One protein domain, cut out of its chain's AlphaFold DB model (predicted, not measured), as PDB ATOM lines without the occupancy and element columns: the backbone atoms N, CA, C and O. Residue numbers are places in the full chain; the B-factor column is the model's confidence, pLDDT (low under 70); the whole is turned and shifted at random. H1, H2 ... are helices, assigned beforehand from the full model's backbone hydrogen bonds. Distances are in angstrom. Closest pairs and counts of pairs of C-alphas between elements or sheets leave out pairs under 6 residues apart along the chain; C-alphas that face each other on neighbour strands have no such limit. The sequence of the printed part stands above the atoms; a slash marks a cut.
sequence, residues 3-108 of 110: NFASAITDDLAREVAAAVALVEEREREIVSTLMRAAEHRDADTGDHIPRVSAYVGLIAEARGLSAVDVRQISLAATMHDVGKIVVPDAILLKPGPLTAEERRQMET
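AT A GLANCE: This is residues 3 to 108 of the 110 residues of a protein of Methylorubrum extorquens (UniProt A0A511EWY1). Picture one long helix, H1, whose residues 3 to 27 stick out as a free arm, with a small, loose body of five shorter helices gathered about its other end. In that body H2 and H3 make a helical hairpin off to one side of H1, H4 packs on the last part of H1, and H5 and H6 make the far end. The printed part has 106 residues with six named helices, H1 to H6 in order along the chain, and no named strand; the class is all helix. It is extended, with a radius of gyration of the C-alphas of 20.2 A and spans of 73 by 30 by 22 A, and the arm makes much of the length.

HOW THE PARTS SIT: Start at H1, residues 3 to 41, of which 3 to 27 stand free. After a short link comes H2, residues 48 to 62; it and H1 are near each other, with 5 pairs of C-alphas within 10 A. Next look at H3, residues 67 to 77, which touches H2, the closest C-alphas being those of Ser 53 and Ser 74 at 4.6 A. These two form a hairpin and run opposite ways at a shallow tilt of 32 degrees, only just short of steep. H3 and H1 are apart. Then find H4, residues 82 to 86, which touches H1 through residues 34 to 41 of H1 alone; the closest C-alphas, of Ala 38 and Ile 85, are 5.6 A apart. H5, residues 89 to 92, and H6, residues 100 to 108, only just touch, with 3 pairs of C-alphas within 8 A, the closest being Ile 91 and Glu 102 at 6.2 A. H4 and H6 are close but not clearly touching, with the C-alphas of Gly 83 and Thr 108 closest at 7.6 A. Every O i to N i+4 pair is within hydrogen-bond range in H2 and H3, against 34 of 35 in H1, 4 of 5 in H6 and 0 of 1 in H4, where 2 of 2 O i to N i+3 pairs are; H5 is too short for an i+4 pair.

IN THESE COORDINATES: Find C-alpha 3 at (-30.322, 45.141, -16.015); from there H1 runs 57.9 A to C-alpha 41 at (3.535, 36.371, 30.151). H2 then covers 21.3 A and H3 15.4 A. H4 has five residues and H5 four. H6 runs 13.0 A and ends at C-alpha 108, (-2.462, 50.239, 36.036).

THE WHOLE: The two C-alphas farthest apart, of Asn 3 and Thr 99, are 72.8 A apart. Without residues 3 to 27 the body spans 42 by 26 by 18 A. The printed part has no cut and no long link. Its mean pLDDT is 88.8; look for values under 70 at residues 3 to 4 and 43 to 46.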
ATOM      1  N   ASN A   3     -31.095  46.207 -16.685       64.31
ATOM      2  CA  ASN A   3     -30.322  45.141 -16.015       64.31
ATOM      3  C   ASN A   3     -28.833  45.438 -15.799       64.31
ATOM      4  O   ASN A   3     -28.240  44.872 -14.891       64.31
ATOM      5  N   PHE A   4     -28.212  46.294 -16.613       68.06
ATOM      6  CA  PHE A   4     -26.753  46.459 -16.565       68.06
ATOM      7  C   PHE A   4     -26.303  47.319 -15.376       68.06
ATOM      8  O   PHE A   4     -25.356  46.972 -14.685       68.06
ATOM      9  N   ALA A   5     -27.038  48.398 -15.088       70.81
ATOM     10  CA  ALA A   5     -26.767  49.248 -13.929       70.81
ATOM     11  C   ALA A   5     -26.995  48.504 -12.601       70.81
ATOM     12  O   ALA A   5     -26.176  48.635 -11.702       70.81
ATOM     13  N   SER A   6     -28.049  47.678 -12.514       78.44
ATOM     14  CA  SER A   6     -28.325  46.834 -11.337       78.44
ATOM     15  C   SER A   6     -27.228  45.792 -11.113       78.44
ATOM     16  O   SER A   6     -26.777  45.605  -9.992       78.44
ATOM     17  N   ALA A   7     -26.752  45.150 -12.184       79.88
ATOM     18  CA  ALA A   7     -25.689  44.156 -12.084       79.88
ATOM     19  C   ALA A   7     -24.369  44.761 -11.578       79.88
ATOM     20  O   ALA A   7     -23.693  44.136 -10.769       79.88
ATOM     21  N   ILE A   8     -24.028  45.984 -12.008       84.56
ATOM     22  CA  ILE A   8     -22.837  46.706 -11.529       84.56
ATOM     23  C   ILE A   8     -22.983  47.091 -10.053       84.56
ATOM     24  O   ILE A   8     -22.035  46.937  -9.288       84.56
ATOM     25  N   THR A   9     -24.156  47.574  -9.630       88.94
ATOM     26  CA  THR A   9     -24.384  47.915  -8.217       88.94
ATOM     27  C   THR A   9     -24.341  46.688  -7.313       88.94
ATOM     28  O   THR A   9     -23.781  46.767  -6.224       88.94
ATOM     29  N   ASP A  10     -24.877  45.553  -7.769       91.94
ATOM     30  CA  ASP A  10     -24.858  44.301  -7.007       91.94
ATOM     31  C   ASP A  10     -23.439  43.734  -6.886       91.94
ATOM     32  O   ASP A  10     -23.078  43.165  -5.856       91.94
ATOM     33  N   ASP A  11     -22.625  43.892  -7.930       93.12
ATOM     34  CA  ASP A  11     -21.231  43.459  -7.931       93.12
ATOM     35  C   ASP A  11     -20.365  44.311  -7.003       93.12
ATOM     36  O   ASP A  11     -19.694  43.775  -6.123       93.12
ATOM     37  N   LEU A  12     -20.499  45.638  -7.092       92.69
ATOM     38  CA  LEU A  12     -19.833  46.564  -6.178       92.69
ATOM     39  C   LEU A  12     -20.238  46.308  -4.718       92.69
ATOM     40  O   LEU A  12     -19.391  46.326  -3.829       92.69
ATOM     41  N   ALA A  13     -21.519  46.034  -4.453       94.00
ATOM     42  CA  ALA A  13     -21.989  45.715  -3.106       94.00
ATOM     43  C   ALA A  13     -21.354  44.424  -2.557       94.00
ATOM     44  O   ALA A  13     -21.000  44.372  -1.378       94.00
ATOM     45  N   ARG A  14     -21.168  43.399  -3.401       94.88
ATOM     46  CA  ARG A  14     -20.461  42.167  -3.015       94.88
ATOM     47  C   ARG A  14     -18.985  42.417  -2.735       94.88
ATOM     48  O   ARG A  14     -18.485  41.906  -1.737       94.88
ATOM     49  N   GLU A  15     -18.303  43.193  -3.573       94.75
ATOM     50  CA  GLU A  15     -16.893  43.535  -3.355       94.75
ATOM     51  C   GLU A  15     -16.697  44.318  -2.055       94.75
ATOM     52  O   GLU A  15     -15.816  43.983  -1.263       94.75
ATOM     53  N   VAL A  16     -17.560  45.303  -1.784       95.81
ATOM     54  CA  VAL A  16     -17.536  46.057  -0.524       95.81
ATOM     55  C   VAL A  16     -17.788  45.131   0.666       95.81
ATOM     56  O   VAL A  16     -17.034  45.178   1.634       95.81
ATOM     57  N   ALA A  17     -18.796  44.255   0.601       94.19
ATOM     58  CA  ALA A  17     -19.079  43.308   1.680       94.19
ATOM     59  C   ALA A  17     -17.907  42.343   1.935       94.19
ATOM     60  O   ALA A  17     -17.567  42.078   3.087       94.19
ATOM     61  N   ALA A  18     -17.256  41.855   0.876       94.31
ATOM     62  CA  ALA A  18     -16.077  41.000   0.989       94.31
ATOM     63  C   ALA A  18     -14.878  41.749   1.593       94.31
ATOM     64  O   ALA A  18     -14.186  41.206   2.454       94.31
ATOM     65  N   ALA A  19     -14.652  43.001   1.186       93.81
ATOM     66  CA  ALA A  19     -13.598  43.842   1.742       93.81
ATOM     67  C   ALA A  19     -13.834  44.140   3.231       93.81
ATOM     68  O   ALA A  19     -12.903  44.028   4.026       93.81
ATOM     69  N   VAL A  20     -15.074  44.448   3.623       94.12
ATOM     70  CA  VAL A  20     -15.454  44.646   5.033       94.12
ATOM     71  C   VAL A  20     -15.210  43.372   5.840       94.12
ATOM     72  O   VAL A  20     -14.540  43.429   6.866       94.12
ATOM     73  N   ALA A  21     -15.664  42.213   5.354       90.69
ATOM     74  CA  ALA A  21     -15.453  40.942   6.044       90.69
ATOM     75  C   ALA A  21     -13.960  40.605   6.218       90.69
ATOM     76  O   ALA A  21     -13.559  40.087   7.259       90.69
ATOM     77  N   LEU A  22     -13.126  40.926   5.221       93.94
ATOM     78  CA  LEU A  22     -11.676  40.753   5.308       93.94
ATOM     79  C   LEU A  22     -11.050  41.663   6.372       93.94
ATOM     80  O   LEU A  22     -10.181  41.211   7.115       93.94
ATOM     81  N   VAL A  23     -11.474  42.929   6.449       93.50
ATOM     82  CA  VAL A  23     -11.002  43.869   7.479       93.50
ATOM     83  C   VAL A  23     -11.382  43.368   8.868       93.50
ATOM     84  O   VAL A  23     -10.506  43.246   9.721       93.50
ATOM     85  N   GLU A  24     -12.642  42.986   9.072       88.31
ATOM     86  CA  GLU A  24     -13.109  42.455  10.355       88.31
ATOM     87  C   GLU A  24     -12.339  41.195  10.780       88.31
ATOM     88  O   GLU A  24     -12.040  41.009  11.960       88.31
ATOM     89  N   GLU A  25     -11.999  40.318   9.833       88.50
ATOM     90  CA  GLU A  25     -11.208  39.122  10.127       88.50
ATOM     91  C   GLU A  25      -9.780  39.467  10.554       88.50
ATOM     92  O   GLU A  25      -9.272  38.917  11.532       88.50
ATOM     93  N   ARG A  26      -9.142  40.428   9.878       92.38
ATOM     94  CA  ARG A  26      -7.804  40.904  10.257       92.38
ATOM     95  C   ARG A  26      -7.791  41.579  11.618       92.38
ATOM     96  O   ARG A  26      -6.866  41.352  12.392       92.38
ATOM     97  N   GLU A  27      -8.806  42.374  11.933       88.38
ATOM     98  CA  GLU A  27      -8.941  42.992  13.252       88.38
ATOM     99  C   GLU A  27      -9.065  41.931  14.352       88.38
ATOM    100  O   GLU A  27      -8.351  42.001  15.356       88.38
ATOM    101  N   ARG A  28      -9.888  40.895  14.137       83.06
ATOM    102  CA  ARG A  28      -9.996  39.754  15.062       83.06
ATOM    103  C   ARG A  28      -8.666  39.024  15.241       83.06
ATOM    104  O   ARG A  28      -8.304  38.685  16.369       83.06
ATOM    105  N   GLU A  29      -7.925  38.800  14.159       87.38
ATOM    106  CA  GLU A  29      -6.612  38.145  14.195       87.38
ATOM    107  C   GLU A  29      -5.579  38.969  14.986       87.38
ATOM    108  O   GLU A  29      -4.841  38.418  15.810       87.38
ATOM    109  N   ILE A  30      -5.560  40.293  14.797       88.62
ATOM    110  CA  ILE A  30      -4.686  41.212  15.539       88.62
ATOM    111  C   ILE A  30      -5.014  41.171  17.031       88.62
ATOM    112  O   ILE A  30      -4.109  40.978  17.846       88.62
ATOM    113  N   VAL A  31      -6.295  41.302  17.393       84.69
ATOM    114  CA  VAL A  31      -6.743  41.239  18.793       84.69
ATOM    115  C   VAL A  31      -6.342  39.905  19.417       84.69
ATOM    116  O   VAL A  31      -5.696  39.888  20.462       84.69
ATOM    117  N   SER A  32      -6.637  38.789  18.748       81.44
ATOM    118  CA  SER A  32      -6.275  37.446  19.217       81.44
ATOM    119  C   SER A  32      -4.766  37.294  19.443       81.44
ATOM    120  O   SER A  32      -4.331  36.755  20.459       81.44
ATOM    121  N   THR A  33      -3.945  37.829  18.537       84.44
ATOM    122  CA  THR A  33      -2.482  37.771  18.651       84.44
ATOM    123  C   THR A  33      -1.967  38.575  19.844       84.44
ATOM    124  O   THR A  33      -1.142  38.073  20.609       84.44
ATOM    125  N   LEU A  34      -2.463  39.802  20.034       84.75
ATOM    126  CA  LEU A  34      -2.099  40.644  21.179       84.75
ATOM    127  C   LEU A  34      -2.501  39.992  22.501       84.75
ATOM    128  O   LEU A  34      -1.719  39.982  23.450       84.75
ATOM    129  N   MET A  35      -3.685  39.389  22.535       82.25
ATOM    130  CA  MET A  35      -4.176  38.694  23.714       82.25
ATOM    131  C   MET A  35      -3.327  37.490  24.083       82.25
ATOM    132  O   MET A  35      -2.910  37.374  25.230       82.25
ATOM    133  N   ARG A  36      -2.965  36.659  23.105       79.56
ATOM    134  CA  ARG A  36      -2.055  35.532  23.336       79.56
ATOM    135  C   ARG A  36      -0.676  35.983  23.810       79.56
ATOM    136  O   ARG A  36      -0.043  35.276  24.585       79.56
ATOM    137  N   ALA A  37      -0.195  37.137  23.349       81.38
ATOM    138  CA  ALA A  37       1.072  37.697  23.811       81.38
ATOM    139  C   ALA A  37       0.996  38.178  25.272       81.38
ATOM    140  O   ALA A  37       1.941  37.957  26.029       81.38
ATOM    141  N   ALA A  38      -0.120  38.799  25.670       80.19
ATOM    142  CA  ALA A  38      -0.370  39.191  27.056       80.19
ATOM    143  C   ALA A  38      -0.519  37.962  27.971       80.19
ATOM    144  O   ALA A  38       0.146  37.896  29.003       80.19
ATOM    145  N   GLU A  39      -1.299  36.961  27.549       78.12
ATOM    146  CA  GLU A  39      -1.467  35.692  28.269       78.12
ATOM    147  C   GLU A  39      -0.161  34.913  28.379       78.12
ATOM    148  O   GLU A  39       0.092  34.349  29.421       78.12
ATOM    149  N   HIS A  40       0.713  34.886  27.367       78.00
ATOM    150  CA  HIS A  40       1.958  34.106  27.453       78.00
ATOM    151  C   HIS A  40       2.888  34.556  28.594       78.00
ATOM    152  O   HIS A  40       3.721  33.776  29.057       78.00
ATOM    153  N   ARG A  41       2.775  35.819  29.022       78.75
ATOM    154  CA  ARG A  41       3.535  36.371  30.151       78.75
ATOM    155  C   ARG A  41       2.870  36.120  31.499       78.75
ATOM    156  O   ARG A  41       3.558  36.203  32.508       78.75
ATOM    157  N   ASP A  42       1.571  35.856  31.521       71.69
ATOM    158  CA  ASP A  42       0.825  35.518  32.727       71.69
ATOM    159  C   ASP A  42       0.672  33.990  32.791       71.69
ATOM    160  O   ASP A  42       0.649  33.305  31.778       71.69
ATOM    161  N   ALA A  43       0.611  33.380  33.966       63.97
ATOM    162  CA  ALA A  43       0.564  31.914  34.052       63.97
ATOM    163  C   ALA A  43      -0.800  31.323  33.630       63.97
ATOM    164  O   ALA A  43      -1.046  30.129  33.837       63.97
ATOM    165  N   ASP A  44      -1.703  32.147  33.092       63.28
ATOM    166  CA  ASP A  44      -3.064  31.749  32.788       63.28
ATOM    167  C   ASP A  44      -3.122  30.980  31.464       63.28
ATOM    168  O   ASP A  44      -2.594  31.372  30.423       63.28
ATOM    169  N   THR A  45      -3.737  29.805  31.521       59.88
ATOM    170  CA  THR A  45      -3.894  28.930  30.357       59.88
ATOM    171  C   THR A  45      -4.745  29.631  29.297       59.88
ATOM    172  O   THR A  45      -5.822  30.120  29.635       59.88
ATOM    173  N   GLY A  46      -4.331  29.606  28.024       66.69
ATOM    174  CA  GLY A  46      -4.992  30.316  26.906       66.69
ATOM    175  C   GLY A  46      -6.458  29.949  26.613       66.69
ATOM    176  O   GLY A  46      -7.070  30.486  25.694       66.69
ATOM    177  N   ASP A  47      -7.052  29.051  27.402       75.62
ATOM    178  CA  ASP A  47      -8.491  28.795  27.418       75.62
ATOM    179  C   ASP A  47      -9.265  29.826  28.268       75.62
ATOM    180  O   ASP A  47     -10.498  29.819  28.268       75.62
ATOM    181  N   HIS A  48      -8.588  30.701  29.023       84.31
ATOM    182  CA  HIS A  48      -9.218  31.726  29.859       84.31
ATOM    183  C   HIS A  48     -10.013  32.736  29.034       84.31
ATOM    184  O   HIS A  48     -11.210  32.925  29.277       84.31
ATOM    185  N   ILE A  49      -9.382  33.353  28.037       83.19
ATOM    186  CA  ILE A  49     -10.004  34.408  27.237       83.19
ATOM    187  C   ILE A  49     -11.278  33.950  26.507       83.19
ATOM    188  O   ILE A  49     -12.301  34.638  26.623       83.19
ATOM    189  N   PRO A  50     -11.300  32.786  25.822       85.44
ATOM    190  CA  PRO A  50     -12.526  32.275  25.215       85.44
ATOM    191  C   PRO A  50     -13.660  32.064  26.229       85.44
ATOM    192  O   PRO A  50     -14.816  32.370  25.931       85.44
ATOM    193  N   ARG A  51     -13.348  31.589  27.446       89.75
ATOM    194  CA  ARG A  51     -14.354  31.400  28.508       89.75
ATOM    195  C   ARG A  51     -14.937  32.726  28.984       89.75
ATOM    196  O   ARG A  51     -16.154  32.832  29.103       89.75
ATOM    197  N   VAL A  52     -14.095  33.729  29.241       90.12
ATOM    198  CA  VAL A  52     -14.554  35.058  29.679       90.12
ATOM    199  C   VAL A  52     -15.454  35.695  28.627       90.12
ATOM    200  O   VAL A  52     -16.537  36.171  28.964       90.12
ATOM    201  N   SER A  53     -15.059  35.630  27.353       91.38
ATOM    202  CA  SER A  53     -15.875  36.122  26.238       91.38
ATOM    203  C   SER A  53     -17.254  35.457  26.204       91.38
ATOM    204  O   SER A  53     -18.275  36.144  26.147       91.38
ATOM    205  N   ALA A  54     -17.299  34.126  26.335       93.69
ATOM    206  CA  ALA A  54     -18.549  33.372  26.349       93.69
ATOM    207  C   ALA A  54     -19.448  33.743  27.541       93.69
ATOM    208  O   ALA A  54     -20.650  33.941  27.368       93.69
ATOM    209  N   TYR A  55     -18.885  33.880  28.746       95.94
ATOM    210  CA  TYR A  55     -19.654  34.279  29.926       95.94
ATOM    211  C   TYR A  55     -20.237  35.684  29.787       95.94
ATOM    212  O   TYR A  55     -21.409  35.892  30.098       95.94
ATOM    213  N   VAL A  56     -19.446  36.636  29.292       96.69
ATOM    214  CA  VAL A  56     -19.906  38.008  29.060       96.69
ATOM    215  C   VAL A  56     -21.028  38.042  28.021       96.69
ATOM    216  O   VAL A  56     -22.038  38.706  28.260       96.69
ATOM    217  N   GLY A  57     -20.912  37.272  26.936       97.44
ATOM    218  CA  GLY A  57     -21.968  37.136  25.934       97.44
ATOM    219  C   GLY A  57     -23.276  36.608  26.519       97.44
ATOM    220  O   GLY A  57     -24.315  37.252  26.386       97.44
ATOM    221  N   LEU A  58     -23.218  35.498  27.264       98.00
ATOM    222  CA  LEU A  58     -24.394  34.907  27.918       98.00
ATOM    223  C   LEU A  58     -25.056  35.871  28.914       98.00
ATOM    224  O   LEU A  58     -26.283  35.953  28.992       98.00
ATOM    225  N   ILE A  59     -24.258  36.622  29.678       98.12
ATOM    226  CA  ILE A  59     -24.775  37.625  30.616       98.12
ATOM    227  C   ILE A  59     -25.449  38.770  29.855       98.12
ATOM    228  O   ILE A  59     -26.547  39.177  30.233       98.12
ATOM    229  N   ALA A  60     -24.822  39.282  28.794       97.75
ATOM    230  CA  ALA A  60     -25.359  40.365  27.974       97.75
ATOM    231  C   ALA A  60     -26.692  39.975  27.313       97.75
ATOM    232  O   ALA A  60     -27.664  40.731  27.394       97.75
ATOM    233  N   GLU A  61     -26.778  38.769  26.749       98.00
ATOM    234  CA  GLU A  61     -28.021  38.214  26.200       98.00
ATOM    235  C   GLU A  61     -29.116  38.131  27.268       98.00
ATOM    236  O   GLU A  61     -30.230  38.615  27.065       98.00
ATOM    237  N   ALA A  62     -28.787  37.609  28.453       98.12
ATOM    238  CA  ALA A  62     -29.722  37.517  29.574       98.12
ATOM    239  C   ALA A  62     -30.160  38.886  30.135       98.12
ATOM    240  O   ALA A  62     -31.114  38.962  30.912       98.12
ATOM    241  N   ARG A  63     -29.463  39.973  29.782       97.94
ATOM    242  CA  ARG A  63     -29.853  41.355  30.096       97.94
ATOM    243  C   ARG A  63     -30.663  42.023  28.982       97.94
ATOM    244  O   ARG A  63     -31.088  43.160  29.164       97.94
ATOM    245  N   GLY A  64     -30.915  41.332  27.870       97.75
ATOM    246  CA  GLY A  64     -31.704  41.849  26.753       97.75
ATOM    247  C   GLY A  64     -30.946  42.833  25.861       97.75
ATOM    248  O   GLY A  64     -31.578  43.666  25.213       97.75
ATOM    249  N   LEU A  65     -29.609  42.768  25.836       98.06
ATOM    250  CA  LEU A  65     -28.806  43.569  24.913       98.06
ATOM    251  C   LEU A  65     -29.057  43.146  23.460       98.06
ATOM    252  O   LEU A  65     -29.454  42.013  23.175       98.06
ATOM    253  N   SER A  66     -28.806  44.065  22.524       98.06
ATOM    254  CA  SER A  66     -28.916  43.744  21.104       98.06
ATOM    255  C   SER A  66     -27.836  42.739  20.694       98.06
ATOM    256  O   SER A  66     -26.755  42.693  21.277       98.06
ATOM    257  N   ALA A  67     -28.081  41.966  19.633       95.12
ATOM    258  CA  ALA A  67     -27.075  41.038  19.113       95.12
ATOM    259  C   ALA A  67     -25.766  41.748  18.711       95.12
ATOM    260  O   ALA A  67     -24.702  41.134  18.731       95.12
ATOM    261  N   VAL A  68     -25.838  43.028  18.331       94.44
ATOM    262  CA  VAL A  68     -24.655  43.850  18.044       94.44
ATOM    263  C   VAL A  68     -23.878  44.115  19.330       94.44
ATOM    264  O   VAL A  68     -22.685  43.822  19.375       94.44
ATOM    265  N   ASP A  69     -24.554  44.576  20.383       96.50
ATOM    266  CA  ASP A  69     -23.915  44.891  21.665       96.50
ATOM    267  C   ASP A  69     -23.340  43.640  22.330       96.50
ATOM    268  O   ASP A  69     -22.225  43.682  22.840       96.50
ATOM    269  N   VAL A  70     -24.050  42.505  22.267       97.25
ATOM    270  CA  VAL A  70     -23.562  41.203  22.754       97.25
ATOM    271  C   VAL A  70     -22.245  40.837  22.073       97.25
ATOM    272  O   VAL A  70     -21.281  40.483  22.751       97.25
ATOM    273  N   ARG A  71     -22.161  40.956  20.740       91.25
ATOM    274  CA  ARG A  71     -20.914  40.676  20.012       91.25
ATOM    275  C   ARG A  71     -19.801  41.640  20.409       91.25
ATOM    276  O   ARG A  71     -18.679  41.195  20.637       91.25
ATOM    277  N   GLN A  72     -20.104  42.933  20.520       91.69
ATOM    278  CA  GLN A  72     -19.105  43.940  20.871       91.69
ATOM    279  C   GLN A  72     -18.567  43.761  22.291       91.69
ATOM    280  O   GLN A  72     -17.354  43.765  22.475       91.69
ATOM    281  N   ILE A  73     -19.432  43.549  23.285       94.94
ATOM    282  CA  ILE A  73     -18.998  43.387  24.677       94.94
ATOM    283  C   ILE A  73     -18.267  42.058  24.897       94.94
ATOM    284  O   ILE A  73     -17.293  42.018  25.646       94.94
ATOM    285  N   SER A  74     -18.661  40.992  24.190       92.50
ATOM    286  CA  SER A  74     -17.952  39.705  24.227       92.50
ATOM    287  C   SER A  74     -16.543  39.817  23.647       92.50
ATOM    288  O   SER A  74     -15.611  39.236  24.202       92.50
ATOM    289  N   LEU A  75     -16.373  40.573  22.554       88.31
ATOM    290  CA  LEU A  75     -15.060  40.860  21.977       88.31
ATOM    291  C   LEU A  75     -14.240  41.780  22.890       88.31
ATOM    292  O   LEU A  75     -13.081  41.503  23.153       88.31
ATOM    293  N   ALA A  76     -14.832  42.843  23.436       89.62
ATOM    294  CA  ALA A  76     -14.128  43.745  24.349       89.62
ATOM    295  C   ALA A  76     -13.614  43.012  25.602       89.62
ATOM    296  O   ALA A  76     -12.499  43.260  26.056       89.62
ATOM    297  N   ALA A  77     -14.387  42.055  26.122       90.69
ATOM    298  CA  ALA A  77     -13.996  41.254  27.278       90.69
ATOM    299  C   ALA A  77     -12.736  40.410  27.039       90.69
ATOM    300  O   ALA A  77     -11.991  40.152  27.988       90.69
ATOM    301  N   THR A  78     -12.438  40.019  25.791       85.81
ATOM    302  CA  THR A  78     -11.184  39.308  25.501       85.81
ATOM    303  C   THR A  78      -9.967  40.176  25.763       85.81
ATOM    304  O   THR A  78      -8.899  39.623  25.953       85.81
ATOM    305  N   MET A  79     -10.117  41.504  25.775       87.12
ATOM    306  CA  MET A  79      -9.023  42.469  25.885       87.12
ATOM    307  C   MET A  79      -8.773  43.005  27.294       87.12
ATOM    308  O   MET A  79      -7.859  43.807  27.460       87.12
ATOM    309  N   HIS A  80      -9.543  42.576  28.298       87.25
ATOM    310  CA  HIS A  80      -9.512  43.170  29.642       87.25
ATOM    311  C   HIS A  80      -8.108  43.225  30.270       87.25
ATOM    312  O   HIS A  80      -7.769  44.205  30.920       87.25
ATOM    313  N   ASP A  81      -7.276  42.219  30.001       86.06
ATOM    314  CA  ASP A  81      -5.935  42.086  30.571       86.06
ATOM    315  C   ASP A  81      -4.800  42.456  29.599       86.06
ATOM    316  O   ASP A  81      -3.622  42.262  29.911       86.06
ATOM    317  N   VAL A  82      -5.105  43.031  28.425       86.25
ATOM    318  CA  VAL A  82      -4.072  43.404  27.434       86.25
ATOM    319  C   VAL A  82      -3.043  44.386  28.011       86.25
ATOM    320  O   VAL A  82      -1.865  44.349  27.648       86.25
ATOM    321  N   GLY A  83      -3.458  45.222  28.969       88.56
ATOM    322  CA  GLY A  83      -2.599  46.181  29.662       88.56
ATOM    323  C   GLY A  83      -1.484  45.537  30.488       88.56
ATOM    324  O   GLY A  83      -0.476  46.188  30.761       88.56
ATOM    325  N   LYS A  84      -1.566  44.239  30.816       88.12
ATOM    326  CA  LYS A  84      -0.478  43.528  31.512       88.12
ATOM    327  C   LYS A  84       0.830  43.551  30.717       88.12
ATOM    328  O   LYS A  84       1.905  43.391  31.299       88.12
ATOM    329  N   ILE A  85       0.777  43.838  29.409       85.88
ATOM    330  CA  ILE A  85       1.959  44.019  28.559       85.88
ATOM    331  C   ILE A  85       2.936  45.089  29.083       85.88
ATOM    332  O   ILE A  85       4.137  44.953  28.869       85.88
ATOM    333  N   VAL A  86       2.456  46.111  29.806       88.06
ATOM    334  CA  VAL A  86       3.309  47.183  30.354       88.06
ATOM    335  C   VAL A  86       3.747  46.953  31.804       88.06
ATOM    336  O   VAL A  86       4.607  47.678  32.303       88.06
ATOM    337  N   VAL A  87       3.194  45.946  32.490       90.44
ATOM    338  CA  VAL A  87       3.562  45.628  33.877       90.44
ATOM    339  C   VAL A  87       4.933  44.934  33.891       90.44
ATOM    340  O   VAL A  87       5.106  43.948  33.172       90.44
ATOM    341  N   PRO A  88       5.918  45.391  34.691       92.50
ATOM    342  CA  PRO A  88       7.230  44.744  34.780       92.50
ATOM    343  C   PRO A  88       7.153  43.282  35.243       92.50
ATOM    344  O   PRO A  88       6.422  42.974  36.183       92.50
ATOM    345  N   ASP A  89       7.981  42.399  34.670       91.25
ATOM    346  CA  ASP A  89       8.025  40.967  35.034       91.25
ATOM    347  C   ASP A  89       8.275  40.743  36.531       91.25
ATOM    348  O   ASP A  89       7.670  39.865  37.137       91.25
ATOM    349  N   ALA A  90       9.116  41.574  37.158       93.56
ATOM    350  CA  ALA A  90       9.406  41.494  38.591       93.56
ATOM    351  C   ALA A  90       8.167  41.698  39.485       93.56
ATOM    352  O   ALA A  90       8.201  41.331  40.657       93.56
ATOM    353  N   ILE A  91       7.098  42.289  38.938       94.06
ATOM    354  CA  ILE A  91       5.808  42.510  39.600       94.06
ATOM    355  C   ILE A  91       4.792  41.479  39.112       94.06
ATOM    356  O   ILE A  91       4.146  40.840  39.938       94.06
ATOM    357  N   LEU A  92       4.680  41.291  37.792       91.00
ATOM    358  CA  LEU A  92       3.726  40.367  37.173       91.00
ATOM    359  C   LEU A  92       3.954  38.914  37.615       91.00
ATOM    360  O   LEU A  92       3.006  38.211  37.941       91.00
ATOM    361  N   LEU A  93       5.218  38.490  37.681       91.19
ATOM    362  CA  LEU A  93       5.634  37.119  37.992       91.19
ATOM    363  C   LEU A  93       6.138  36.958  39.433       91.19
ATOM    364  O   LEU A  93       6.788  35.961  39.757       91.19
ATOM    365  N   LYS A  94       5.895  37.944  40.308       92.25
ATOM    366  CA  LYS A  94       6.422  37.926  41.674       92.25
ATOM    367  C   LYS A  94       5.864  36.728  42.459       92.25
ATOM    368  O   LYS A  94       4.653  36.649  42.660       92.25
ATOM    369  N   PRO A  95       6.714  35.824  42.988       90.56
ATOM    370  CA  PRO A  95       6.239  34.779  43.882       90.56
ATOM    371  C   PRO A  95       5.868  35.391  45.241       90.56
ATOM    372  O   PRO A  95       6.712  35.956  45.937       90.56
ATOM    373  N   GLY A  96       4.600  35.259  45.634       91.88
ATOM    374  CA  GLY A  96       4.086  35.765  46.909       91.88
ATOM    375  C   GLY A  96       3.397  37.132  46.806       91.88
ATOM    376  O   GLY A  96       3.055  37.585  45.717       91.88
ATOM    377  N   PRO A  97       3.109  37.788  47.944       94.75
ATOM    378  CA  PRO A  97       2.289  38.993  47.950       94.75
ATOM    379  C   PRO A  97       3.023  40.212  47.371       94.75
ATOM    380  O   PRO A  97       4.200  40.455  47.655       94.75
ATOM    381  N   LEU A  98       2.278  41.029  46.624       96.81
ATOM    382  CA  LEU A  98       2.702  42.369  46.223       96.81
ATOM    383  C   LEU A  98       2.703  43.316  47.429       96.81
ATOM    384  O   LEU A  98       1.792  43.297  48.263       96.81
ATOM    385  N   THR A  99       3.702  44.187  47.485       97.88
ATOM    386  CA  THR A  99       3.711  45.370  48.350       97.88
ATOM    387  C   THR A  99       2.648  46.373  47.895       97.88
ATOM    388  O   THR A  99       2.091  46.266  46.803       97.88
ATOM    389  N   ALA A 100       2.370  47.386  48.718       97.50
ATOM    390  CA  ALA A 100       1.413  48.432  48.357       97.50
ATOM    391  C   ALA A 100       1.813  49.198  47.081       97.50
ATOM    392  O   ALA A 100       0.943  49.566  46.301       97.50
ATOM    393  N   GLU A 101       3.112  49.416  46.849       96.56
ATOM    394  CA  GLU A 101       3.594  50.098  45.641       96.56
ATOM    395  C   GLU A 101       3.497  49.210  44.401       96.56
ATOM    396  O   GLU A 101       2.953  49.626  43.383       96.56
ATOM    397  N   GLU A 102       3.941  47.959  44.503       96.56
ATOM    398  CA  GLU A 102       3.833  46.998  43.400       96.56
ATOM    399  C   GLU A 102       2.369  46.736  43.029       96.56
ATOM    400  O   GLU A 102       2.050  46.572  41.858       96.56
ATOM    401  N   ARG A 103       1.460  46.742  44.013       95.56
ATOM    402  CA  ARG A 103       0.019  46.640  43.774       95.56
ATOM    403  C   ARG A 103      -0.512  47.838  42.990       95.56
ATOM    404  O   ARG A 103      -1.215  47.623  42.014       95.56
ATOM    405  N   ARG A 104      -0.131  49.066  43.362       94.75
ATOM    406  CA  ARG A 104      -0.494  50.269  42.593       94.75
ATOM    407  C   ARG A 104      -0.015  50.181  41.148       94.75
ATOM    408  O   ARG A 104      -0.742  50.574  40.248       94.75
ATOM    409  N   GLN A 105       1.191  49.658  40.932       94.25
ATOM    410  CA  GLN A 105       1.741  49.460  39.591       94.25
ATOM    411  C   GLN A 105       1.003  48.352  38.829       94.25
ATOM    412  O   GLN A 105       0.676  48.540  37.660       94.25
ATOM    413  N   MET A 106       0.676  47.237  39.490       93.12
ATOM    414  CA  MET A 106      -0.135  46.162  38.917       93.12
ATOM    415  C   MET A 106      -1.499  46.690  38.474       93.12
ATOM    416  O   MET A 106      -1.908  46.423  37.357       93.12
ATOM    417  N   GLU A 107      -2.183  47.485  39.293       92.69
ATOM    418  CA  GLU A 107      -3.531  48.012  39.022       92.69
ATOM    419  C   GLU A 107      -3.602  48.988  37.833       92.69
ATOM    420  O   GLU A 107      -4.697  49.337  37.412       92.69
ATOM    421  N   THR A 108      -2.471  49.384  37.238       90.88
ATOM    422  CA  THR A 108      -2.462  50.239  36.036       90.88
ATOM    423  C   THR A 108      -2.822  49.505  34.737       90.88
ATOM    424  O   THR A 108      -2.983  50.159  33.709       90.88
TER     425      THR A 108